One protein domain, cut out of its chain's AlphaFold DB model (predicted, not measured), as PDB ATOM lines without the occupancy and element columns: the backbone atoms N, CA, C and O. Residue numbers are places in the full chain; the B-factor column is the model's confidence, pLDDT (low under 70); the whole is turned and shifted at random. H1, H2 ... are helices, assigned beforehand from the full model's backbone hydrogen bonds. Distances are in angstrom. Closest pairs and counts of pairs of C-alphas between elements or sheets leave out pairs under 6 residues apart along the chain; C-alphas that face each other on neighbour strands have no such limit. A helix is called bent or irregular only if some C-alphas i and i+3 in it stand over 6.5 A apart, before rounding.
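What this domain is: This is residues 105 to 287 of the 287 residues of an uncharacterized protein of Kluyveromyces dobzhanskii CBS 2104 (UniProt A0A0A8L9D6). Picture a compact cluster of helices built round one buried helix, H5: H1 crosses it on one side and H8 on the opposite side, while H10 lies beside H8. Short helices H6 and H7 carry the cluster on past the last residue of H5, and H12 runs away from H6 as an arm; residues 280 to 287, of which 280 to 285 belong to H12, stick out, and H9 sits off at the edge and touches no other helix. The printed part has 183 residues with twelve named helices, H1 to H12 in order along the chain, and no named strand; the class is all helix, with the packing part aligned and part crossed. It is compact, with a radius of gyration of the C-alphas of 16.7 A, and the C-alphas span 55 by 43 by 31 A.

Where its parts are: Find C-alpha 107 at (45.180, 42.445, 53.427); from there H1 runs over residues 107 to 122, 21.8 A long, with a kink of 30 degrees near residue 115. H1 is only just irregular, C-alphas 114 and 117 being 6.8 A apart. H2, residues 125 to 135, is irregular too, with C-alphas 126 and 129 8.5 A apart. Next come H3, residues 141 to 149, and H4, residues 159 to 171, 18.1 A long. Look for C-alpha 175 at (48.066, 45.925, 40.418), where H5 begins; it covers residues 175 to 189 in 21.2 A. H6, residues 191 to 196, and H7, residues 200 to 208, follow, then H8, residues 217 to 229, 18.2 A long. H9 is residues 236 to 241, H10 residues 247 to 255 and H11 residues 257 to 263. H12, residues 268 to 285, is the longest at 25.9 A and ends at C-alpha 285, (26.814, 1.921, 32.259).

How they stand to each other: Begin at the hub, H5, which touches four helices. H8 touches it at a steep tilt of 56 degrees, opposite ways, with the C-alphas of Ser 181 and Ala 224 closest at 4.8 A. H1 touches it at a steep tilt of 52 degrees, the same way, closest at C-alphas Phe 116 and Ala 180, 4.9 A. With residues 185 to 189 alone H5 touches H10, closest at C-alphas Cys 189 and Ser 255, 5.8 A. H4 and H5 only just touch, with 3 pairs of C-alphas within 8 A, and only at the corner, closest at Leu 169 and Lys 175, 5.6 A. Farther out, residues 108 to 112 alone of H1 touch H3, closest at C-alphas Val 108 and Ile 145, 6.3 A. H1 and H2 touch only at the corner, closest at C-alphas Gln 121 and His 129, 6.2 A. H6 and H7 form a helical hairpin, closest at C-alphas Leu 194 and Cys 203, 6.1 A. Residues 268 to 276 alone of H12 touch H6, closest at C-alphas Thr 195 and Arg 272, 5.8 A. H10 and H11 only just touch, with 3 pairs of C-alphas within 8 A, and only at the corner, closest at Arg 253 and Tyr 260, 5.5 A. Each O i to N i+4 pair is within hydrogen-bond range in H5, H6, H7, H8, H9, H10 and H12, against 9 of 12 in H1, 4 of 7 in H2, 2 of 5 in H3, 7 of 9 in H4 and 2 of 3 in H11; H3 has 2 of 6 O i to N i+3 pairs within range.

The domain as a whole: The two C-alphas farthest apart are those of Glu 173 and Lys 287, 56.6 A. The printed part has no cut and no long link. Look for low pLDDT at residues 124 to 125, 231 to 244 and 287; the mean of the printed part is 88.7.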
ATOM      1  N   ASP A 105      47.051  41.449  58.341       79.94
ATOM      2  CA  ASP A 105      46.123  40.394  58.782       79.94
ATOM      3  C   ASP A 105      44.857  40.328  57.912       79.94
ATOM      4  O   ASP A 105      44.365  39.252  57.572       79.94
ATOM      5  N   SER A 106      44.359  41.492  57.493       87.06
ATOM      6  CA  SER A 106      43.192  41.657  56.627       87.06
ATOM      7  C   SER A 106      43.536  41.841  55.151       87.06
ATOM      8  O   SER A 106      42.618  41.885  54.343       87.06
ATOM      9  N   GLY A 107      44.808  41.918  54.747       89.06
ATOM     10  CA  GLY A 107      45.180  42.445  53.427       89.06
ATOM     11  C   GLY A 107      44.611  41.666  52.239       89.06
ATOM     12  O   GLY A 107      44.164  42.264  51.266       89.06
ATOM     13  N   VAL A 108      44.560  40.333  52.330       92.00
ATOM     14  CA  VAL A 108      43.920  39.497  51.297       92.00
ATOM     15  C   VAL A 108      42.405  39.688  51.292       92.00
ATOM     16  O   VAL A 108      41.812  39.764  50.223       92.00
ATOM     17  N   ASN A 109      41.775  39.788  52.466       94.12
ATOM     18  CA  ASN A 109      40.332  40.007  52.567       94.12
ATOM     19  C   ASN A 109      39.945  41.402  52.056       94.12
ATOM     20  O   ASN A 109      39.006  41.520  51.283       94.12
ATOM     21  N   GLU A 110      40.719  42.433  52.398       94.25
ATOM     22  CA  GLU A 110      40.548  43.796  51.889       94.25
ATOM     23  C   GLU A 110      40.684  43.845  50.366       94.25
ATOM     24  O   GLU A 110      39.853  44.453  49.702       94.25
ATOM     25  N   TRP A 111      41.695  43.189  49.788       95.50
ATOM     26  CA  TRP A 111      41.824  43.092  48.329       95.50
ATOM     27  C   TRP A 111      40.642  42.327  47.706       95.50
ATOM     28  O   TRP A 111      40.104  42.739  46.676       95.50
ATOM     29  N   ILE A 112      40.180  41.245  48.346       95.56
ATOM     30  CA  ILE A 112      38.992  40.515  47.891       95.56
ATOM     31  C   ILE A 112      37.773  41.439  47.861       95.56
ATOM     32  O   ILE A 112      37.036  41.437  46.881       95.56
ATOM     33  N   GLU A 113      37.547  42.214  48.915       94.25
ATOM     34  CA  GLU A 113      36.381  43.091  49.048       94.25
ATOM     35  C   GLU A 113      36.440  44.308  48.120       94.25
ATOM     36  O   GLU A 113      35.419  44.668  47.539       94.25
ATOM     37  N   ASN A 114      37.618  44.913  47.954       92.81
ATOM     38  CA  ASN A 114      37.773  46.176  47.232       92.81
ATOM     39  C   ASN A 114      38.033  46.002  45.730       92.81
ATOM     40  O   ASN A 114      37.583  46.832  44.944       92.81
ATOM     41  N   ASP A 115      38.730  44.939  45.320       92.88
ATOM     42  CA  ASP A 115      39.132  44.740  43.924       92.88
ATOM     43  C   ASP A 115      38.434  43.527  43.289       92.88
ATOM     44  O   ASP A 115      37.839  43.632  42.215       92.88
ATOM     45  N   PHE A 116      38.474  42.359  43.940       94.25
ATOM     46  CA  PHE A 116      38.031  41.108  43.311       94.25
ATOM     47  C   PHE A 116      36.509  40.922  43.277       94.25
ATOM     48  O   PHE A 116      35.942  40.634  42.220       94.25
ATOM     49  N   CYS A 117      35.833  41.072  44.418       92.62
ATOM     50  CA  CYS A 117      34.386  40.900  44.545       92.62
ATOM     51  C   CYS A 117      33.602  41.855  43.638       92.62
ATOM     52  O   CYS A 117      32.737  41.359  42.911       92.62
ATOM     53  N   PRO A 118      33.908  43.169  43.597       90.19
ATOM     54  CA  PRO A 118      33.232  44.087  42.690       90.19
ATOM     55  C   PRO A 118      33.362  43.639  41.236       90.19
ATOM     56  O   PRO A 118      32.374  43.650  40.506       90.19
ATOM     57  N   LEU A 119      34.542  43.155  40.837       90.00
ATOM     58  CA  LEU A 119      34.806  42.736  39.467       90.00
ATOM     59  C   LEU A 119      34.079  41.438  39.086       90.00
ATOM     60  O   LEU A 119      33.406  41.380  38.059       90.00
ATOM     61  N   ILE A 120      34.152  40.387  39.909       89.69
ATOM     62  CA  ILE A 120      33.448  39.126  39.608       89.69
ATOM     63  C   ILE A 120      31.922  39.295  39.661       89.69
ATOM     64  O   ILE A 120      31.196  38.594  38.957       89.69
ATOM     65  N   GLN A 121      31.420  40.219  40.485       87.25
ATOM     66  CA  GLN A 121      29.995  40.538  40.556       87.25
ATOM     67  C   GLN A 121      29.550  41.375  39.354       87.25
ATOM     68  O   GLN A 121      28.539  41.044  38.738       87.25
ATOM     69  N   SER A 122      30.304  42.410  38.975       81.00
ATOM     70  CA  SER A 122      29.949  43.293  37.857       81.00
ATOM     71  C   SER A 122      29.978  42.573  36.509       81.00
ATOM     72  O   SER A 122      29.130  42.825  35.659       81.00
ATOM     73  N   GLN A 123      30.920  41.647  36.322       74.50
ATOM     74  CA  GLN A 123      31.013  40.831  35.111       74.50
ATOM     75  C   GLN A 123      29.996  39.678  35.115       74.50
ATOM     76  O   GLN A 123      29.761  39.073  34.074       74.50
ATOM     77  N   SER A 124      29.415  39.370  36.287       67.38
ATOM     78  CA  SER A 124      28.429  38.310  36.546       67.38
ATOM     79  C   SER A 124      28.610  37.023  35.714       67.38
ATOM     80  O   SER A 124      27.603  36.471  35.254       67.38
ATOM     81  N   PRO A 125      29.833  36.475  35.532       66.75
ATOM     82  CA  PRO A 125      30.057  35.489  34.484       66.75
ATOM     83  C   PRO A 125      29.305  34.210  34.839       66.75
ATOM     84  O   PRO A 125      29.609  33.628  35.878       66.75
ATOM     85  N   ARG A 126      28.251  33.835  34.102       73.62
ATOM     86  CA  ARG A 126      27.330  32.721  34.429       73.62
ATOM     87  C   ARG A 126      27.026  32.614  35.933       73.62
ATOM     88  O   ARG A 126      26.973  31.515  36.482       73.62
ATOM     89  N   LYS A 127      26.845  33.747  36.624       80.25
ATOM     90  CA  LYS A 127      26.608  33.797  38.082       80.25
ATOM     91  C   LYS A 127      27.675  33.058  38.916       80.25
ATOM     92  O   LYS A 127      27.365  32.516  39.976       80.25
ATOM     93  N   LEU A 128      28.933  33.038  38.470       81.62
ATOM     94  CA  LEU A 128      30.058  32.373  39.140       81.62
ATOM     95  C   LEU A 128      30.173  32.781  40.608       81.62
ATOM     96  O   LEU A 128      30.347  31.916  41.465       81.62
ATOM     97  N   HIS A 129      30.009  34.072  40.911       83.44
ATOM     98  CA  HIS A 129      29.996  34.549  42.290       83.44
ATOM     99  C   HIS A 129      28.932  33.817  43.126       83.44
ATOM    100  O   HIS A 129      29.270  33.241  44.155       83.44
ATOM    101  N   GLU A 130      27.680  33.746  42.657       82.94
ATOM    102  CA  GLU A 130      26.597  33.023  43.346       82.94
ATOM    103  C   GLU A 130      26.899  31.519  43.485       82.94
ATOM    104  O   GLU A 130      26.616  30.912  44.521       82.94
ATOM    105  N   ILE A 131      27.493  30.897  42.458       83.19
ATOM    106  CA  ILE A 131      27.877  29.478  42.500       83.19
ATOM    107  C   ILE A 131      28.895  29.228  43.620       83.19
ATOM    108  O   ILE A 131      28.739  28.282  44.396       83.19
ATOM    109  N   LEU A 132      29.929  30.061  43.710       86.88
ATOM    110  CA  LEU A 132      31.000  29.890  44.686       86.88
ATOM    111  C   LEU A 132      30.519  30.214  46.105       86.88
ATOM    112  O   LEU A 132      30.640  29.375  47.001       86.88
ATOM    113  N   THR A 133      29.915  31.386  46.311       85.81
ATOM    114  CA  THR A 133      29.646  31.917  47.658       85.81
ATOM    115  C   THR A 133      28.302  31.477  48.228       85.81
ATOM    116  O   THR A 133      28.214  31.150  49.409       85.81
ATOM    117  N   VAL A 134      27.246  31.406  47.416       83.62
ATOM    118  CA  VAL A 134      25.899  31.065  47.907       83.62
ATOM    119  C   VAL A 134      25.687  29.559  47.879       83.62
ATOM    120  O   VAL A 134      25.246  28.957  48.862       83.62
ATOM    121  N   ARG A 135      25.998  28.928  46.745       83.75
ATOM    122  CA  ARG A 135      25.696  27.510  46.525       83.75
ATOM    123  C   ARG A 135      26.693  26.590  47.223       83.75
ATOM    124  O   ARG A 135      26.252  25.628  47.852       83.75
ATOM    125  N   TYR A 136      27.991  26.847  47.074       88.12
ATOM    126  CA  TYR A 136      29.033  26.029  47.697       88.12
ATOM    127  C   TYR A 136      29.585  26.593  48.996       88.12
ATOM    128  O   TYR A 136      30.268  25.858  49.693       88.12
ATOM    129  N   ARG A 137      29.270  27.847  49.346       90.56
ATOM    130  CA  ARG A 137      29.769  28.497  50.571       90.56
ATOM    131  C   ARG A 137      31.298  28.520  50.656       90.56
ATOM    132  O   ARG A 137      31.861  28.539  51.745       90.56
ATOM    133  N   ILE A 138      31.962  28.558  49.501       92.38
ATOM    134  CA  ILE A 138      33.414  28.676  49.416       92.38
ATOM    135  C   ILE A 138      33.768  30.147  49.597       92.38
ATOM    136  O   ILE A 138      33.381  30.993  48.790       92.38
ATOM    137  N   SER A 139      34.521  30.444  50.654       93.00
ATOM    138  CA  SER A 139      35.130  31.761  50.820       93.00
ATOM    139  C   SER A 139      36.257  31.943  49.806       93.00
ATOM    140  O   SER A 139      37.124  31.076  49.666       93.00
ATOM    141  N   HIS A 140      36.274  33.096  49.130       93.56
ATOM    142  CA  HIS A 140      37.332  33.450  48.180       93.56
ATOM    143  C   HIS A 140      38.718  33.446  48.827       93.56
ATOM    144  O   HIS A 140      39.686  33.011  48.211       93.56
ATOM    145  N   ALA A 141      38.804  33.808  50.109       93.25
ATOM    146  CA  ALA A 141      40.062  33.861  50.851       93.25
ATOM    147  C   ALA A 141      40.797  32.512  50.902       93.25
ATOM    148  O   ALA A 141      42.024  32.494  50.912       93.25
ATOM    149  N   VAL A 142      40.067  31.389  50.888       93.31
ATOM    150  CA  VAL A 142      40.648  30.039  51.013       93.31
ATOM    151  C   VAL A 142      41.554  29.696  49.830       93.31
ATOM    152  O   VAL A 142      42.549  28.997  50.000       93.31
ATOM    153  N   TRP A 143      41.224  30.182  48.633       94.44
ATOM    154  CA  TRP A 143      41.950  29.843  47.409       94.44
ATOM    155  C   TRP A 143      42.675  31.052  46.807       94.44
ATOM    156  O   TRP A 143      43.817  30.903  46.366       94.44
ATOM    157  N   CYS A 144      42.092  32.257  46.863       94.00
ATOM    158  CA  CYS A 144      42.719  33.463  46.319       94.00
ATOM    159  C   CYS A 144      44.045  33.793  47.003       94.00
ATOM    160  O   CYS A 144      44.955  34.254  46.325       94.00
ATOM    161  N   ILE A 145      44.174  33.527  48.312       93.81
ATOM    162  CA  ILE A 145      45.390  33.828  49.084       93.81
ATOM    163  C   ILE A 145      46.650  33.284  48.416       93.81
ATOM    164  O   ILE A 145      47.668  33.971  48.365       93.81
ATOM    165  N   ARG A 146      46.579  32.064  47.876       95.00
ATOM    166  CA  ARG A 146      47.710  31.424  47.210       95.00
ATOM    167  C   ARG A 146      47.949  32.037  45.834       95.00
ATOM    168  O   ARG A 146      49.082  32.398  45.541       95.00
ATOM    169  N   TRP A 147      46.888  32.217  45.047       97.06
ATOM    170  CA  TRP A 147      46.965  32.772  43.693       97.06
ATOM    171  C   TRP A 147      47.580  34.180  43.702       97.06
ATOM    172  O   TRP A 147      48.467  34.471  42.901       97.06
ATOM    173  N   CYS A 148      47.153  35.039  44.639       93.81
ATOM    174  CA  CYS A 148      47.612  36.423  44.723       93.81
ATOM    175  C   CYS A 148      49.001  36.557  45.363       93.81
ATOM    176  O   CYS A 148      49.818  37.343  44.888       93.81
ATOM    177  N   ARG A 149      49.304  35.791  46.424       94.50
ATOM    178  CA  ARG A 149      50.617  35.861  47.089       94.50
ATOM    179  C   ARG A 149      51.725  35.259  46.243       94.50
ATOM    180  O   ARG A 149      52.819  35.800  46.245       94.50
ATOM    181  N   LEU A 150      51.452  34.163  45.538       96.06
ATOM    182  CA  LEU A 150      52.442  33.480  44.704       96.06
ATOM    183  C   LEU A 150      52.394  33.926  43.245       96.06
ATOM    184  O   LEU A 150      53.043  33.301  42.414       96.06
ATOM    185  N   LEU A 151      51.620  34.970  42.926       96.56
ATOM    186  CA  LEU A 151      51.500  35.524  41.579       96.56
ATOM    187  C   LEU A 151      51.341  34.425  40.507       96.56
ATOM    188  O   LEU A 151      52.039  34.412  39.493       96.56
ATOM    189  N   PHE A 152      50.427  33.486  40.758       97.75
ATOM    190  CA  PHE A 152      50.069  32.385  39.857       97.75
ATOM    191  C   PHE A 152      51.137  31.299  39.609       97.75
ATOM    192  O   PHE A 152      50.906  30.426  38.770       97.75
ATOM    193  N   ILE A 153      52.268  31.286  40.337       96.31
ATOM    194  CA  ILE A 153      53.329  30.260  40.190       96.31
ATOM    195  C   ILE A 153      52.771  28.831  40.314       96.31
ATOM    196  O   ILE A 153      53.267  27.911  39.665       96.31
ATOM    197  N   ARG A 154      51.742  28.626  41.147       95.25
ATOM    198  CA  ARG A 154      51.152  27.304  41.420       95.25
ATOM    199  C   ARG A 154      49.957  26.971  40.526       95.25
ATOM    200  O   ARG A 154      49.476  25.842  40.558       95.25
ATOM    201  N   GLU A 155      49.461  27.942  39.770       96.81
ATOM    202  CA  GLU A 155      48.232  27.850  38.985       96.81
ATOM    203  C   GLU A 155      48.506  27.762  37.480       96.81
ATOM    204  O   GLU A 155      47.698  27.197  36.745       96.81
ATOM    205  N   LEU A 156      49.633  28.311  37.019       96.75
ATOM    206  CA  LEU A 156      50.032  28.351  35.612       96.75
ATOM    207  C   LEU A 156      51.201  27.393  35.322       96.75
ATOM    208  O   LEU A 156      52.037  27.125  36.184       96.75
ATOM    209  N   ASP A 157      51.266  26.869  34.094       93.12
ATOM    210  CA  ASP A 157      52.188  25.793  33.686       93.12
ATOM    211  C   ASP A 157      53.592  26.342  33.357       93.12
ATOM    212  O   ASP A 157      54.050  26.313  32.213       93.12
ATOM    213  N   GLY A 158      54.267  26.880  34.374       92.19
ATOM    214  CA  GLY A 158      55.661  27.322  34.308       92.19
ATOM    215  C   GLY A 158      55.887  28.781  33.867       92.19
ATOM    216  O   GLY A 158      54.932  29.529  33.629       92.19
ATOM    217  N   PRO A 159      57.168  29.197  33.755       94.31
ATOM    218  CA  PRO A 159      57.551  30.598  33.552       94.31
ATOM    219  C   PRO A 159      56.951  31.240  32.305       94.31
ATOM    220  O   PRO A 159      56.534  32.392  32.349       94.31
ATOM    221  N   GLY A 160      56.814  30.473  31.218       96.06
ATOM    222  CA  GLY A 160      56.210  30.951  29.973       96.06
ATOM    223  C   GLY A 160      54.741  31.371  30.097       96.06
ATOM    224  O   GLY A 160      54.216  31.970  29.166       96.06
ATOM    225  N   GLN A 161      54.073  31.072  31.218       97.38
ATOM    226  CA  GLN A 161      52.704  31.511  31.486       97.38
ATOM    227  C   GLN A 161      52.614  32.556  32.603       97.38
ATOM    228  O   GLN A 161      51.895  33.535  32.439       97.38
ATOM    229  N   TYR A 162      53.316  32.406  33.732       97.06
ATOM    230  CA  TYR A 162      53.194  33.405  34.803       97.06
ATOM    231  C   TYR A 162      54.052  34.660  34.576       97.06
ATOM    232  O   TYR A 162      53.594  35.743  34.932       97.06
ATOM    233  N   LEU A 163      55.232  34.580  33.942       97.44
ATOM    234  CA  LEU A 163      56.081  35.767  33.726       97.44
ATOM    235  C   LEU A 163      55.422  36.820  32.825       97.44
ATOM    236  O   LEU A 163      55.428  37.986  33.214       97.44
ATOM    237  N   PRO A 164      54.740  36.459  31.717       98.25
ATOM    238  CA  PRO A 164      53.989  37.442  30.939       98.25
ATOM    239  C   PRO A 164      52.913  38.172  31.758       98.25
ATOM    240  O   PRO A 164      52.636  39.341  31.518       98.25
ATOM    241  N   VAL A 165      52.308  37.517  32.758       98.19
ATOM    242  CA  VAL A 165      51.357  38.177  33.672       98.19
ATOM    243  C   VAL A 165      52.081  39.145  34.608       98.19
ATOM    244  O   VAL A 165      51.553  40.214  34.922       98.19
ATOM    245  N   TRP A 166      53.285  38.786  35.058       97.50
ATOM    246  CA  TRP A 166      54.104  39.637  35.917       97.50
ATOM    247  C   TRP A 166      54.532  40.891  35.169       97.50
ATOM    248  O   TRP A 166      54.358  41.978  35.713       97.50
ATOM    249  N   ASP A 167      54.992  40.768  33.924       96.75
ATOM    250  CA  ASP A 167      55.360  41.907  33.076       96.75
ATOM    251  C   ASP A 167      54.228  42.936  32.996       96.75
ATOM    252  O   ASP A 167      54.447  44.141  33.120       96.75
ATOM    253  N   GLU A 168      52.985  42.479  32.877       97.44
ATOM    254  CA  GLU A 168      51.837  43.382  32.896       97.44
ATOM    255  C   GLU A 168      51.593  43.994  34.277       97.44
ATOM    256  O   GLU A 168      51.371  45.201  34.378       97.44
ATOM    257  N   LEU A 169      51.719  43.219  35.360       95.94
ATOM    258  CA  LEU A 169      51.655  43.748  36.729       95.94
ATOM    259  C   LEU A 169      52.708  44.841  36.983       95.94
ATOM    260  O   LEU A 169      52.426  45.800  37.711       95.94
ATOM    261  N   TYR A 170      53.897  44.738  36.381       94.19
ATOM    262  CA  TYR A 170      54.922  45.782  36.460       94.19
ATOM    263  C   TYR A 170      54.445  47.101  35.841       94.19
ATOM    264  O   TYR A 170      54.706  48.166  36.406       94.19
ATOM    265  N   ASN A 171      53.715  47.023  34.729       94.31
ATOM    266  CA  ASN A 171      53.349  48.173  33.905       94.31
ATOM    267  C   ASN A 171      52.010  48.827  34.281       94.31
ATOM    268  O   ASN A 171      51.780  49.984  33.929       94.31
ATOM    269  N   VAL A 172      51.128  48.126  34.996       95.00
ATOM    270  CA  VAL A 172      49.834  48.679  35.430       95.00
ATOM    271  C   VAL A 172      49.937  49.473  36.732       95.00
ATOM    272  O   VAL A 172      50.676  49.123  37.661       95.00
ATOM    273  N   GLU A 173      49.129  50.531  36.820       93.06
ATOM    274  CA  GLU A 173      49.007  51.378  38.009       93.06
ATOM    275  C   GLU A 173      48.320  50.625  39.159       93.06
ATOM    276  O   GLU A 173      48.920  50.427  40.219       93.06
ATOM    277  N   ASN A 174      47.101  50.118  38.936       94.06
ATOM    278  CA  ASN A 174      46.370  49.342  39.935       94.06
ATOM    279  C   ASN A 174      46.619  47.833  39.759       94.06
ATOM    280  O   ASN A 174      45.860  47.100  39.120       94.06
ATOM    281  N   LYS A 175      47.686  47.349  40.399       94.06
ATOM    282  CA  LYS A 175      48.066  45.925  40.418       94.06
ATOM    283  C   LYS A 175      46.970  45.021  40.992       94.06
ATOM    284  O   LYS A 175      46.774  43.922  40.482       94.06
ATOM    285  N   GLY A 176      46.242  45.485  42.013       94.25
ATOM    286  CA  GLY A 176      45.157  44.736  42.654       94.25
ATOM    287  C   GLY A 176      44.004  44.450  41.691       94.25
ATOM    288  O   GLY A 176      43.609  43.292  41.532       94.25
ATOM    289  N   LYS A 177      43.537  45.481  40.976       94.94
ATOM    290  CA  LYS A 177      42.495  45.371  39.942       94.94
ATOM    291  C   LYS A 177      42.937  44.497  38.768       94.94
ATOM    292  O   LYS A 177      42.152  43.679  38.285       94.94
ATOM    293  N   PHE A 178      44.182  44.629  38.304       96.81
ATOM    294  CA  PHE A 178      44.675  43.794  37.202       96.81
ATOM    295  C   PHE A 178      44.774  42.321  37.614       96.81
ATOM    296  O   PHE A 178      44.298  41.444  36.895       96.81
ATOM    297  N   MET A 179      45.290  42.043  38.812       96.75
ATOM    298  CA  MET A 179      45.330  40.691  39.368       96.75
ATOM    299  C   MET A 179      43.926  40.088  39.497       96.75
ATOM    300  O   MET A 179      43.708  38.951  39.082       96.75
ATOM    301  N   ALA A 180      42.954  40.858  39.996       95.81
ATOM    302  CA  ALA A 180      41.554  40.445  40.025       95.81
ATOM    303  C   ALA A 180      41.025  40.130  38.616       95.81
ATOM    304  O   ALA A 180      40.361  39.113  38.426       95.81
ATOM    305  N   SER A 181      41.369  40.950  37.621       96.06
ATOM    306  CA  SER A 181      40.962  40.754  36.223       96.06
ATOM    307  C   SER A 181      41.492  39.440  35.652       96.06
ATOM    308  O   SER A 181      40.733  38.677  35.052       96.06
ATOM    309  N   VAL A 182      42.767  39.127  35.900       97.81
ATOM    310  CA  VAL A 182      43.375  37.844  35.512       97.81
ATOM    311  C   VAL A 182      42.635  36.679  36.168       97.81
ATOM    312  O   VAL A 182      42.250  35.735  35.478       97.81
ATOM    313  N   ILE A 183      42.363  36.764  37.474       97.12
ATOM    314  CA  ILE A 183      41.654  35.711  38.216       97.12
ATOM    315  C   ILE A 183      40.251  35.488  37.647       97.12
ATOM    316  O   ILE A 183      39.873  34.346  37.394       97.12
ATOM    317  N   VAL A 184      39.478  36.550  37.406       95.38
ATOM    318  CA  VAL A 184      38.118  36.424  36.858       95.38
ATOM    319  C   VAL A 184      38.143  35.794  35.461       95.38
ATOM    320  O   VAL A 184      37.343  34.899  35.190       95.38
ATOM    321  N   VAL A 185      39.078  36.188  34.592       96.00
ATOM    322  CA  VAL A 185      39.233  35.579  33.259       96.00
ATOM    323  C   VAL A 185      39.629  34.104  33.355       96.00
ATOM    324  O   VAL A 185      39.065  33.269  32.649       96.00
ATOM    325  N   MET A 186      40.551  33.748  34.251       97.31
ATOM    326  CA  MET A 186      40.906  32.348  34.505       97.31
ATOM    327  C   MET A 186      39.692  31.540  34.986       97.31
ATOM    328  O   MET A 186      39.438  30.446  34.487       97.31
ATOM    329  N   LEU A 187      38.870  32.092  35.883       95.44
ATOM    330  CA  LEU A 187      37.624  31.444  36.300       95.44
ATOM    331  C   LEU A 187      36.643  31.258  35.131       95.44
ATOM    332  O   LEU A 187      36.029  30.196  35.026       95.44
ATOM    333  N   MET A 188      36.524  32.240  34.228       93.69
ATOM    334  CA  MET A 188      35.702  32.115  33.015       93.69
ATOM    335  C   MET A 188      36.167  30.951  32.125       93.69
ATOM    336  O   MET A 188      35.340  30.187  31.621       93.69
ATOM    337  N   CYS A 189      37.482  30.762  31.977       95.31
ATOM    338  CA  CYS A 189      38.066  29.667  31.197       95.31
ATOM    339  C   CYS A 189      37.699  28.269  31.727       95.31
ATOM    340  O   CYS A 189      37.737  27.304  30.958       95.31
ATOM    341  N   ILE A 190      37.330  28.154  33.006       94.81
ATOM    342  CA  ILE A 190      36.999  26.882  33.668       94.81
ATOM    343  C   ILE A 190      35.530  26.793  34.107       94.81
ATOM    344  O   ILE A 190      35.163  25.918  34.894       94.81
ATOM    345  N   ILE A 191      34.659  27.676  33.603       91.88
ATOM    346  CA  ILE A 191      33.206  27.617  33.846       91.88
ATOM    347  C   ILE A 191      32.629  26.217  33.582       91.88
ATOM    348  O   ILE A 191      31.838  25.746  34.407       91.88
ATOM    349  N   PRO A 192      32.987  25.507  32.493       91.12
ATOM    350  CA  PRO A 192      32.495  24.149  32.278       91.12
ATOM    351  C   PRO A 192      32.801  23.215  33.451       91.12
ATOM    352  O   PRO A 192      31.891  22.583  33.983       91.12
ATOM    353  N   GLU A 193      34.039  23.192  33.931       92.56
ATOM    354  CA  GLU A 193      34.468  22.382  35.069       92.56
ATOM    355  C   GLU A 193      33.763  22.792  36.369       92.56
ATOM    356  O   GLU A 193      33.265  21.939  37.110       92.56
ATOM    357  N   LEU A 194      33.650  24.098  36.626       90.31
ATOM    358  CA  LEU A 194      32.975  24.634  37.813       90.31
ATOM    359  C   LEU A 194      31.472  24.311  37.823       90.31
ATOM    360  O   LEU A 194      30.895  24.026  38.877       90.31
ATOM    361  N   THR A 195      30.825  24.316  36.654       86.94
ATOM    362  CA  THR A 195      29.418  23.903  36.521       86.94
ATOM    363  C   THR A 195      29.250  22.387  36.634       86.94
ATOM    364  O   THR A 195      28.229  21.911  37.134       86.94
ATOM    365  N   GLU A 196      30.248  21.602  36.242       88.31
ATOM    366  CA  GLU A 196      30.228  20.149  36.391       88.31
ATOM    367  C   GLU A 196      30.460  19.667  37.827       88.31
ATOM    368  O   GLU A 196      29.986  18.576  38.178       88.31
ATOM    369  N   ALA A 197      31.136  20.463  38.661       89.88
ATOM    370  CA  ALA A 197      31.335  20.158  40.072       89.88
ATOM    371  C   ALA A 197      29.992  19.873  40.779       89.88
ATOM    372  O   ALA A 197      28.950  20.490  40.506       89.88
ATOM    373  N   GLN A 198      29.995  18.898  41.688       86.75
ATOM    374  CA  GLN A 198      28.774  18.467  42.385       86.75
ATOM    375  C   GLN A 198      28.657  18.986  43.809       86.75
ATOM    376  O   GLN A 198      27.544  19.208  44.300       86.75
ATOM    377  N   ASN A 199      29.794  19.202  44.448       88.81
ATOM    378  CA  ASN A 199      29.915  19.558  45.848       88.81
ATOM    379  C   ASN A 199      31.038  20.584  46.032       88.81
ATOM    380  O   ASN A 199      31.778  20.905  45.102       88.81
ATOM    381  N   GLU A 200      31.117  21.102  47.252       93.25
ATOM    382  CA  GLU A 200      32.129  22.061  47.681       93.25
ATOM    383  C   GLU A 200      33.550  21.531  47.458       93.25
ATOM    384  O   GLU A 200      34.374  22.235  46.885       93.25
ATOM    385  N   SER A 201      33.824  20.273  47.821       94.06
ATOM    386  CA  SER A 201      35.161  19.680  47.723       94.06
ATOM    387  C   SER A 201      35.668  19.574  46.283       94.06
ATOM    388  O   SER A 201      36.819  19.910  46.031       94.06
ATOM    389  N   GLU A 202      34.829  19.162  45.327       94.56
ATOM    390  CA  GLU A 202      35.177  19.129  43.896       94.56
ATOM    391  C   GLU A 202      35.486  20.534  43.365       94.56
ATOM    392  O   GLU A 202      36.454  20.727  42.633       94.56
ATOM    393  N   CYS A 203      34.675  21.523  43.749       93.94
ATOM    394  CA  CYS A 203      34.866  22.907  43.329       93.94
ATOM    395  C   CYS A 203      36.146  23.505  43.930       93.94
ATOM    396  O   CYS A 203      36.942  24.105  43.214       93.94
ATOM    397  N   LEU A 204      36.378  23.312  45.230       95.44
ATOM    398  CA  LEU A 204      37.586  23.778  45.902       95.44
ATOM    399  C   LEU A 204      38.832  23.064  45.369       95.44
ATOM    400  O   LEU A 204      39.860  23.704  45.172       95.44
ATOM    401  N   PHE A 205      38.738  21.767  45.068       95.94
ATOM    402  CA  PHE A 205      39.825  21.026  44.437       95.94
ATOM    403  C   PHE A 205      40.219  21.639  43.089       95.94
ATOM    404  O   PHE A 205      41.411  21.807  42.853       95.94
ATOM    405  N   LEU A 206      39.250  22.021  42.247       96.12
ATOM    406  CA  LEU A 206      39.512  22.707  40.974       96.12
ATOM    407  C   LEU A 206      40.204  24.063  41.173       96.12
ATOM    408  O   LEU A 206      41.127  24.389  40.437       96.12
ATOM    409  N   LEU A 207      39.796  24.844  42.176       96.12
ATOM    410  CA  LEU A 207      40.407  26.149  42.472       96.12
ATOM    411  C   LEU A 207      41.825  26.011  43.053       96.12
ATOM    412  O   LEU A 207      42.702  26.824  42.771       96.12
ATOM    413  N   LEU A 208      42.073  24.971  43.851       96.31
ATOM    414  CA  LEU A 208      43.392  24.677  44.417       96.31
ATOM    415  C   LEU A 208      44.305  23.901  43.457       96.31
ATOM    416  O   LEU A 208      45.501  23.791  43.728       96.31
ATOM    417  N   ASN A 209      43.777  23.385  42.349       96.38
ATOM    418  CA  ASN A 209      44.518  22.658  41.320       96.38
ATOM    419  C   ASN A 209      44.004  23.107  39.951       96.38
ATOM    420  O   ASN A 209      43.321  22.352  39.254       96.38
ATOM    421  N   TYR A 210      44.290  24.367  39.615       96.94
ATOM    422  CA  TYR A 210      43.791  24.986  38.395       96.94
ATOM    423  C   TYR A 210      44.171  24.128  37.169       96.94
ATOM    424  O   TYR A 210      45.328  23.717  37.041       96.94
ATOM    425  N   PRO A 211      43.211  23.784  36.288       96.12
ATOM    426  CA  PRO A 211      43.494  22.939  35.138       96.12
ATOM    427  C   PRO A 211      44.374  23.676  34.128       96.12
ATOM    428  O   PRO A 211      44.355  24.902  34.036       96.12
ATOM    429  N   LYS A 212      45.112  22.922  33.308       95.31
ATOM    430  CA  LYS A 212      45.929  23.513  32.242       95.31
ATOM    431  C   LYS A 212      45.085  24.424  31.353       95.31
ATOM    432  O   LYS A 212      43.975  24.059  30.954       95.31
ATOM    433  N   LEU A 213      45.637  25.590  31.018       95.56
ATOM    434  CA  LEU A 213      44.983  26.529  30.117       95.56
ATOM    435  C   LEU A 213      44.660  25.856  28.777       95.56
ATOM    436  O   LEU A 213      45.502  25.203  28.164       95.56
ATOM    437  N   LYS A 214      43.422  26.050  28.316       94.31
ATOM    438  CA  LYS A 214      42.939  25.581  27.004       94.31
ATOM    439  C   LYS A 214      43.256  26.563  25.873       94.31
ATOM    440  O   LYS A 214      42.962  26.288  24.715       94.31
ATOM    441  N   VAL A 215      43.813  27.718  26.226       96.38
ATOM    442  CA  VAL A 215      44.154  28.823  25.330       96.38
ATOM    443  C   VAL A 215      45.559  29.328  25.658       96.38
ATOM    444  O   VAL A 215      46.019  29.129  26.784       96.38
ATOM    445  N   PRO A 216      46.235  30.001  24.714       97.62
ATOM    446  CA  PRO A 216      47.495  30.680  24.993       97.62
ATOM    447  C   PRO A 216      47.340  31.747  26.091       97.62
ATOM    448  O   PRO A 216      46.278  32.367  26.222       97.62
ATOM    449  N   ILE A 217      48.396  31.972  26.877       98.06
ATOM    450  CA  ILE A 217      48.388  32.947  27.981       98.06
ATOM    451  C   ILE A 217      48.142  34.376  27.482       98.06
ATOM    452  O   ILE A 217      47.491  35.174  28.153       98.06
ATOM    453  N   GLU A 218      48.577  34.685  26.266       97.94
ATOM    454  CA  GLU A 218      48.408  35.980  25.613       97.94
ATOM    455  C   GLU A 218      46.924  36.338  25.468       97.94
ATOM    456  O   GLU A 218      46.546  37.501  25.611       97.94
ATOM    457  N   ASN A 219      46.059  35.336  25.257       97.69
ATOM    458  CA  ASN A 219      44.614  35.545  25.220       97.69
ATOM    459  C   ASN A 219      44.072  35.894  26.610       97.69
ATOM    460  O   ASN A 219      43.288  36.835  26.735       97.69
ATOM    461  N   VAL A 220      44.523  35.191  27.655       98.25
ATOM    462  CA  VAL A 220      44.145  35.482  29.050       98.25
ATOM    463  C   VAL A 220      44.551  36.905  29.426       98.25
ATOM    464  O   VAL A 220      43.724  37.657  29.935       98.25
ATOM    465  N   ILE A 221      45.784  37.306  29.107       98.31
ATOM    466  CA  ILE A 221      46.297  38.658  29.362       98.31
ATOM    467  C   ILE A 221      45.492  39.703  28.595       98.31
ATOM    468  O   ILE A 221      45.073  40.705  29.173       98.31
ATOM    469  N   LYS A 222      45.222  39.469  27.307       97.00
ATOM    470  CA  LYS A 222      44.402  40.364  26.484       97.00
ATOM    471  C   LYS A 222      43.021  40.579  27.102       97.00
ATOM    472  O   LYS A 222      42.577  41.719  27.214       97.00
ATOM    473  N   TRP A 223      42.337  39.513  27.509       95.75
ATOM    474  CA  TRP A 223      41.018  39.615  28.135       95.75
ATOM    475  C   TRP A 223      41.079  40.269  29.517       95.75
ATOM    476  O   TRP A 223      40.202  41.065  29.847       95.75
ATOM    477  N   ALA A 224      42.125  39.995  30.298       96.56
ATOM    478  CA  ALA A 224      42.341  40.636  31.589       96.56
ATOM    479  C   ALA A 224      42.579  42.144  31.434       96.56
ATOM    480  O   ALA A 224      42.011  42.917  32.195       96.56
ATOM    481  N   LYS A 225      43.326  42.578  30.412       95.56
ATOM    482  CA  LYS A 225      43.483  43.998  30.056       95.56
ATOM    483  C   LYS A 225      42.161  44.641  29.665       95.56
ATOM    484  O   LYS A 225      41.802  45.665  30.226       95.56
ATOM    485  N   MET A 226      41.390  43.995  28.787       92.38
ATOM    486  CA  MET A 226      40.050  44.480  28.429       92.38
ATOM    487  C   MET A 226      39.164  44.661  29.669       92.38
ATOM    488  O   MET A 226      38.403  45.617  29.746       92.38
ATOM    489  N   MET A 227      39.247  43.750  30.640       91.38
ATOM    490  CA  MET A 227      38.507  43.853  31.898       91.38
ATOM    491  C   MET A 227      39.066  44.940  32.828       91.38
ATOM    492  O   MET A 227      38.293  45.652  33.461       91.38
ATOM    493  N   TYR A 228      40.387  45.085  32.892       93.19
ATOM    494  CA  TYR A 228      41.071  46.100  33.686       93.19
ATOM    495  C   TYR A 228      40.768  47.524  33.199       93.19
ATOM    496  O   TYR A 228      40.504  48.403  34.022       93.19
ATOM    497  N   ASP A 229      40.751  47.734  31.882       90.25
ATOM    498  CA  ASP A 229      40.495  49.032  31.248       90.25
ATOM    499  C   ASP A 229      39.011  49.434  31.321       90.25
ATOM    500  O   ASP A 229      38.679  50.619  31.374       90.25
ATOM    501  N   ASN A 230      38.097  48.460  31.360       80.94
ATOM    502  CA  ASN A 230      36.659  48.720  31.407       80.94
ATOM    503  C   ASN A 230      36.186  48.974  32.850       80.94
ATOM    504  O   ASN A 230      35.965  48.049  33.628       80.94
ATOM    505  N   GLU A 231      35.977  50.242  33.210       57.53
ATOM    506  CA  GLU A 231      35.445  50.644  34.526       57.53
ATOM    507  C   GLU A 231      33.932  50.426  34.696       57.53
ATOM    508  O   GLU A 231      33.414  50.533  35.807       57.53
ATOM    509  N   GLN A 232      33.209  50.101  33.624       53.81
ATOM    510  CA  GLN A 232      31.766  49.861  33.648       53.81
ATOM    511  C   GLN A 232      31.443  48.609  32.820       53.81
ATOM    512  O   GLN A 232      31.902  48.509  31.679       53.81
ATOM    513  N   PRO A 233      30.649  47.653  33.336       52.91
ATOM    514  CA  PRO A 233      30.037  46.654  32.475       52.91
ATOM    515  C   PRO A 233      29.045  47.378  31.556       52.91
ATOM    516  O   PRO A 233      27.989  47.831  31.997       52.91
ATOM    517  N   GLU A 234      29.389  47.526  30.277       57.56
ATOM    518  CA  GLU A 234      28.398  47.920  29.277       57.56
ATOM    519  C   GLU A 234      27.246  46.903  29.308       57.56
ATOM    520  O   GLU A 234      27.452  45.698  29.475       57.56
ATOM    521  N   SER A 235      26.006  47.378  29.213       58.31
ATOM    522  CA  SER A 235      24.852  46.477  29.253       58.31
ATOM    523  C   SER A 235      24.857  45.541  28.037       58.31
ATOM    524  O   SER A 235      25.383  45.885  26.975       58.31
ATOM    525  N   ALA A 236      24.228  44.367  28.154       59.44
ATOM    526  CA  ALA A 236      24.061  43.454  27.019       59.44
ATOM    527  C   ALA A 236      23.392  44.143  25.808       59.44
ATOM    528  O   ALA A 236      23.747  43.858  24.664       59.44
ATOM    529  N   ASP A 237      22.497  45.102  26.064       57.25
ATOM    530  CA  ASP A 237      21.836  45.914  25.039       57.25
ATOM    531  C   ASP A 237      22.813  46.876  24.342       57.25
ATOM    532  O   ASP A 237      22.745  47.066  23.127       57.25
ATOM    533  N   THR A 238      23.777  47.434  25.083       61.66
ATOM    534  CA  THR A 238      24.860  48.270  24.539       61.66
ATOM    535  C   THR A 238      25.758  47.454  23.612       61.66
ATOM    536  O   THR A 238      26.016  47.872  22.485       61.66
ATOM    537  N   PHE A 239      26.165  46.257  24.046       65.38
ATOM    538  CA  PHE A 239      26.973  45.329  23.254       65.38
ATOM    539  C   PHE A 239      26.272  44.914  21.953       65.38
ATOM    540  O   PHE A 239      26.873  44.973  20.875       65.38
ATOM    541  N   ALA A 240      24.981  44.577  22.034       59.16
ATOM    542  CA  ALA A 240      24.157  44.256  20.872       59.16
ATOM    543  C   ALA A 240      24.039  45.443  19.897       59.16
ATOM    544  O   ALA A 240      24.131  45.244  18.684       59.16
ATOM    545  N   ALA A 241      23.904  46.672  20.405       59.97
ATOM    546  CA  ALA A 241      23.804  47.882  19.587       59.97
ATOM    547  C   ALA A 241      25.102  48.222  18.828       59.97
ATOM    548  O   ALA A 241      25.037  48.725  17.707       59.97
ATOM    549  N   ILE A 242      26.273  47.920  19.400       63.62
ATOM    550  CA  ILE A 242      27.587  48.157  18.766       63.62
ATOM    551  C   ILE A 242      28.154  46.917  18.052       63.62
ATOM    552  O   ILE A 242      29.291  46.943  17.577       63.62
ATOM    553  N   GLY A 243      27.392  45.818  17.993       60.53
ATOM    554  CA  GLY A 243      27.808  44.562  17.361       60.53
ATOM    555  C   GLY A 243      28.986  43.861  18.050       60.53
ATOM    556  O   GLY A 243      29.659  43.041  17.421       60.53
ATOM    557  N   LYS A 244      29.267  44.174  19.322       68.69
ATOM    558  CA  LYS A 244      30.307  43.510  20.121       68.69
ATOM    559  C   LYS A 244      29.687  42.438  21.014       68.69
ATOM    560  O   LYS A 244      28.544  42.528  21.430       68.69
ATOM    561  N   MET A 245      30.461  41.400  21.298       76.19
ATOM    562  CA  MET A 245      30.066  40.312  22.189       76.19
ATOM    563  C   MET A 245      30.549  40.618  23.615       76.19
ATOM    564  O   MET A 245      31.669  41.122  23.746       76.19
ATOM    565  N   PRO A 246      29.772  40.299  24.670       84.00
ATOM    566  CA  PRO A 246      30.255  40.388  26.045       84.00
ATOM    567  C   PRO A 246      31.574  39.628  26.229       84.00
ATOM    568  O   PRO A 246      31.818  38.609  25.570       84.00
ATOM    569  N   LEU A 247      32.430  40.111  27.134       87.44
ATOM    570  CA  LEU A 247      33.754  39.520  27.346       87.44
ATOM    571  C   LEU A 247      33.655  38.039  27.725       87.44
ATOM    572  O   LEU A 247      34.347  37.218  27.132       87.44
ATOM    573  N   GLU A 248      32.746  37.693  28.636       87.88
ATOM    574  CA  GLU A 248      32.491  36.302  29.020       87.88
ATOM    575  C   GLU A 248      32.202  35.406  27.806       87.88
ATOM    576  O   GLU A 248      32.812  34.350  27.655       87.88
ATOM    577  N   GLU A 249      31.290  35.820  26.929       88.44
ATOM    578  CA  GLU A 249      30.884  35.026  25.766       88.44
ATOM    579  C   GLU A 249      32.062  34.846  24.791       88.44
ATOM    580  O   GLU A 249      32.243  33.775  24.210       88.44
ATOM    581  N   THR A 250      32.929  35.859  24.683       91.00
ATOM    582  CA  THR A 250      34.180  35.776  23.913       91.00
ATOM    583  C   THR A 250      35.135  34.751  24.526       91.00
ATOM    584  O   THR A 250      35.590  33.845  23.823       91.00
ATOM    585  N   VAL A 251      35.386  34.845  25.837       93.12
ATOM    586  CA  VAL A 251      36.260  33.920  26.575       93.12
ATOM    587  C   VAL A 251      35.740  32.490  26.454       93.12
ATOM    588  O   VAL A 251      36.499  31.595  26.087       93.12
ATOM    589  N   LEU A 252      34.450  32.254  26.706       92.00
ATOM    590  CA  LEU A 252      33.835  30.926  26.646       92.00
ATOM    591  C   LEU A 252      33.870  30.331  25.240       92.00
ATOM    592  O   LEU A 252      34.163  29.143  25.083       92.00
ATOM    593  N   ARG A 253      33.598  31.130  24.206       92.88
ATOM    594  CA  ARG A 253      33.647  30.660  22.819       92.88
ATOM    595  C   ARG A 253      35.050  30.215  22.422       92.88
ATOM    596  O   ARG A 253      35.180  29.202  21.743       92.88
ATOM    597  N   GLU A 254      36.078  30.952  22.829       94.44
ATOM    598  CA  GLU A 254      37.464  30.670  22.437       94.44
ATOM    599  C   GLU A 254      38.114  29.583  23.302       94.44
ATOM    600  O   GLU A 254      38.814  28.722  22.776       94.44
ATOM    601  N   SER A 255      37.841  29.559  24.609       94.69
ATOM    602  CA  SER A 255      38.402  28.558  25.531       94.69
ATOM    603  C   SER A 255      37.625  27.243  25.571       94.69
ATOM    604  O   SER A 255      38.182  26.200  25.917       94.69
ATOM    605  N   ASN A 256      36.335  27.274  25.229       94.31
ATOM    606  CA  ASN A 256      35.403  26.174  25.457       94.31
ATOM    607  C   ASN A 256      34.379  26.023  24.314       94.31
ATOM    608  O   ASN A 256      33.212  25.722  24.563       94.31
ATOM    609  N   ALA A 257      34.806  26.180  23.055       93.00
ATOM    610  CA  ALA A 257      33.939  26.240  21.867       93.00
ATOM    611  C   ALA A 257      32.822  25.178  21.812       93.00
ATOM    612  O   ALA A 257      31.661  25.501  21.551       93.00
ATOM    613  N   GLY A 258      33.152  23.908  22.083       92.62
ATOM    614  CA  GLY A 258      32.179  22.809  22.062       92.62
ATOM    615  C   GLY A 258      31.130  22.902  23.174       92.62
ATOM    616  O   GLY A 258      29.947  22.663  22.933       92.62
ATOM    617  N   TRP A 259      31.547  23.289  24.382       92.38
ATOM    618  CA  TRP A 259      30.632  23.528  25.500       92.38
ATOM    619  C   TRP A 259      29.775  24.769  25.229       92.38
ATOM    620  O   TRP A 259      28.553  24.712  25.343       92.38
ATOM    621  N   TYR A 260      30.398  25.858  24.779       91.75
ATOM    622  CA  TYR A 260      29.738  27.127  24.491       91.75
ATOM    623  C   TYR A 260      28.642  26.980  23.433       91.75
ATOM    624  O   TYR A 260      27.501  27.359  23.674       91.75
ATOM    625  N   SER A 261      28.950  26.344  22.298       91.88
ATOM    626  CA  SER A 261      27.978  26.098  21.223       91.88
ATOM    627  C   SER A 261      26.719  25.378  21.725       91.88
ATOM    628  O   SER A 261      25.609  25.667  21.280       91.88
ATOM    629  N   LYS A 262      26.883  24.475  22.698       91.25
ATOM    630  CA  LYS A 262      25.787  23.695  23.270       91.25
ATOM    631  C   LYS A 262      25.001  24.437  24.358       91.25
ATOM    632  O   LYS A 262      23.786  24.265  24.430       91.25
ATOM    633  N   TYR A 263      25.675  25.198  25.219       88.81
ATOM    634  CA  TYR A 263      25.091  25.714  26.463       88.81
ATOM    635  C   TYR A 263      24.992  27.238  26.552       88.81
ATOM    636  O   TYR A 263      24.517  27.736  27.570       88.81
ATOM    637  N   LYS A 264      25.383  27.993  25.516       85.06
ATOM    638  CA  LYS A 264      25.310  29.467  25.517       85.06
ATOM    639  C   LYS A 264      23.926  30.008  25.912       85.06
ATOM    640  O   LYS A 264      23.837  30.959  26.679       85.06
ATOM    641  N   ASP A 265      22.849  29.334  25.515       85.44
ATOM    642  CA  ASP A 265      21.475  29.772  25.802       85.44
ATOM    643  C   ASP A 265      20.877  29.096  27.054       85.44
ATOM    644  O   ASP A 265      19.690  29.235  27.344       85.44
ATOM    645  N   TYR A 266      21.668  28.302  27.786       82.38
ATOM    646  CA  TYR A 266      21.203  27.554  28.953       82.38
ATOM    647  C   TYR A 266      21.487  28.347  30.230       82.38
ATOM    648  O   TYR A 266      22.580  28.887  30.422       82.38
ATOM    649  N   ASP A 267      20.526  28.355  31.153       84.12
ATOM    650  CA  ASP A 267      20.794  28.803  32.512       84.12
ATOM    651  C   ASP A 267      21.680  27.785  33.251       84.12
ATOM    652  O   ASP A 267      21.688  26.582  32.971       84.12
ATOM    653  N   VAL A 268      22.421  28.277  34.241       81.06
ATOM    654  CA  VAL A 268      23.368  27.478  35.028       81.06
ATOM    655  C   VAL A 268      22.699  26.262  35.667       81.06
ATOM    656  O   VAL A 268      23.276  25.175  35.662       81.06
ATOM    657  N   ASN A 269      21.490  26.399  36.219       82.88
ATOM    658  CA  ASN A 269      20.833  25.295  36.918       82.88
ATOM    659  C   ASN A 269      20.484  24.165  35.949       82.88
ATOM    660  O   ASN A 269      20.691  22.990  36.276       82.88
ATOM    661  N   ARG A 270      20.033  24.510  34.739       86.06
ATOM    662  CA  ARG A 270      19.777  23.546  33.666       86.06
ATOM    663  C   ARG A 270      21.045  22.811  33.241       86.06
ATOM    664  O   ARG A 270      21.019  21.581  33.172       86.06
ATOM    665  N   ILE A 271      22.156  23.524  33.026       85.38
ATOM    666  CA  ILE A 271      23.452  22.906  32.680       85.38
ATOM    667  C   ILE A 271      23.842  21.893  33.758       85.38
ATOM    668  O   ILE A 271      24.105  20.725  33.473       85.38
ATOM    669  N   ARG A 272      23.808  22.313  35.024       82.75
ATOM    670  CA  ARG A 272      24.188  21.475  36.167       82.75
ATOM    671  C   ARG A 272      23.320  20.227  36.305       82.75
ATOM    672  O   ARG A 272      23.838  19.149  36.611       82.75
ATOM    673  N   MET A 273      22.011  20.356  36.090       85.94
ATOM    674  CA  MET A 273      21.086  19.223  36.102       85.94
ATOM    675  C   MET A 273      21.436  18.213  35.003       85.94
ATOM    676  O   MET A 273      21.507  17.014  35.280       85.94
ATOM    677  N   GLU A 274      21.731  18.677  33.788       87.44
ATOM    678  CA  GLU A 274      22.159  17.801  32.693       87.44
ATOM    679  C   GLU A 274      23.474  17.077  33.027       87.44
ATOM    680  O   GLU A 274      23.583  15.865  32.820       87.44
ATOM    681  N   MET A 275      24.457  17.778  33.604       86.62
ATOM    682  CA  MET A 275      25.737  17.170  33.996       86.62
ATOM    683  C   MET A 275      25.563  16.085  35.068       86.62
ATOM    684  O   MET A 275      26.170  15.014  34.970       86.62
ATOM    685  N   ARG A 276      24.669  16.300  36.043       85.50
ATOM    686  CA  ARG A 276      24.284  15.281  37.039       85.50
ATOM    687  C   ARG A 276      23.702  14.033  36.388       85.50
ATOM    688  O   ARG A 276      24.136  12.922  36.694       85.50
ATOM    689  N   LEU A 277      22.742  14.213  35.481       87.44
ATOM    690  CA  LEU A 277      22.082  13.103  34.791       87.44
ATOM    691  C   LEU A 277      23.077  12.291  33.956       87.44
ATOM    692  O   LEU A 277      23.065  11.060  34.021       87.44
ATOM    693  N   LYS A 278      23.996  12.954  33.244       87.50
ATOM    694  CA  LYS A 278      25.053  12.279  32.474       87.50
ATOM    695  C   LYS A 278      25.994  11.460  33.346       87.50
ATOM    696  O   LYS A 278      26.295  10.322  32.994       87.50
ATOM    697  N   ARG A 279      26.450  12.004  34.482       83.88
ATOM    698  CA  ARG A 279      27.313  11.261  35.416       83.88
ATOM    699  C   ARG A 279      26.589  10.037  35.983       83.88
ATOM    700  O   ARG A 279      27.167   8.953  35.992       83.88
ATOM    701  N   HIS A 280      25.316  10.173  36.365       85.19
ATOM    702  CA  HIS A 280      24.502   9.036  36.814       85.19
ATOM    703  C   HIS A 280      24.324   7.967  35.731       85.19
ATOM    704  O   HIS A 280      24.453   6.781  36.027       85.19
ATOM    705  N   ALA A 281      24.053   8.366  34.486       88.50
ATOM    706  CA  ALA A 281      23.956   7.436  33.366       88.50
ATOM    707  C   ALA A 281      25.290   6.710  33.124       88.50
ATOM    708  O   ALA A 281      25.304   5.486  33.023       88.50
ATOM    709  N   LYS A 282      26.417   7.435  33.127       88.06
ATOM    710  CA  LYS A 282      27.761   6.856  32.974       88.06
ATOM    711  C   LYS A 282      28.080   5.846  34.078       88.06
ATOM    712  O   LYS A 282      28.562   4.766  33.772       88.06
ATOM    713  N   TRP A 283      27.754   6.164  35.333       83.88
ATOM    714  CA  TRP A 283      27.941   5.249  36.465       83.88
ATOM    715  C   TRP A 283      27.111   3.966  36.340       83.88
ATOM    716  O   TRP A 283      27.577   2.892  36.711       83.88
ATOM    717  N   ARG A 284      25.887   4.063  35.803       83.56
ATOM    718  CA  ARG A 284      25.040   2.888  35.537       83.56
ATOM    719  C   ARG A 284      25.574   2.025  34.396       83.56
ATOM    720  O   ARG A 284      25.388   0.824  34.450       83.56
ATOM    721  N   LEU A 285      26.208   2.631  33.392       85.88
ATOM    722  CA  LEU A 285      26.814   1.921  32.259       85.88
ATOM    723  C   LEU A 285      28.180   1.301  32.594       85.88
ATOM    724  O   LEU A 285      28.628   0.412  31.882       85.88
ATOM    725  N   SER A 286      28.857   1.784  33.640       79.31
ATOM    726  CA  SER A 286      30.131   1.235  34.126       79.31
ATOM    727  C   SER A 286      29.974   0.143  35.192       79.31
ATOM    728  O   SER A 286      30.975  -0.282  35.765       79.31
ATOM    729  N   LYS A 287      28.736  -0.238  35.517       60.81
ATOM    730  CA  LYS A 287      28.390  -1.349  36.406       60.81
ATOM    731  C   LYS A 287      27.909  -2.532  35.585       60.81
ATOM    732  O   LYS A 287      28.198  -3.662  36.025       60.81
TER     733      LYS A 287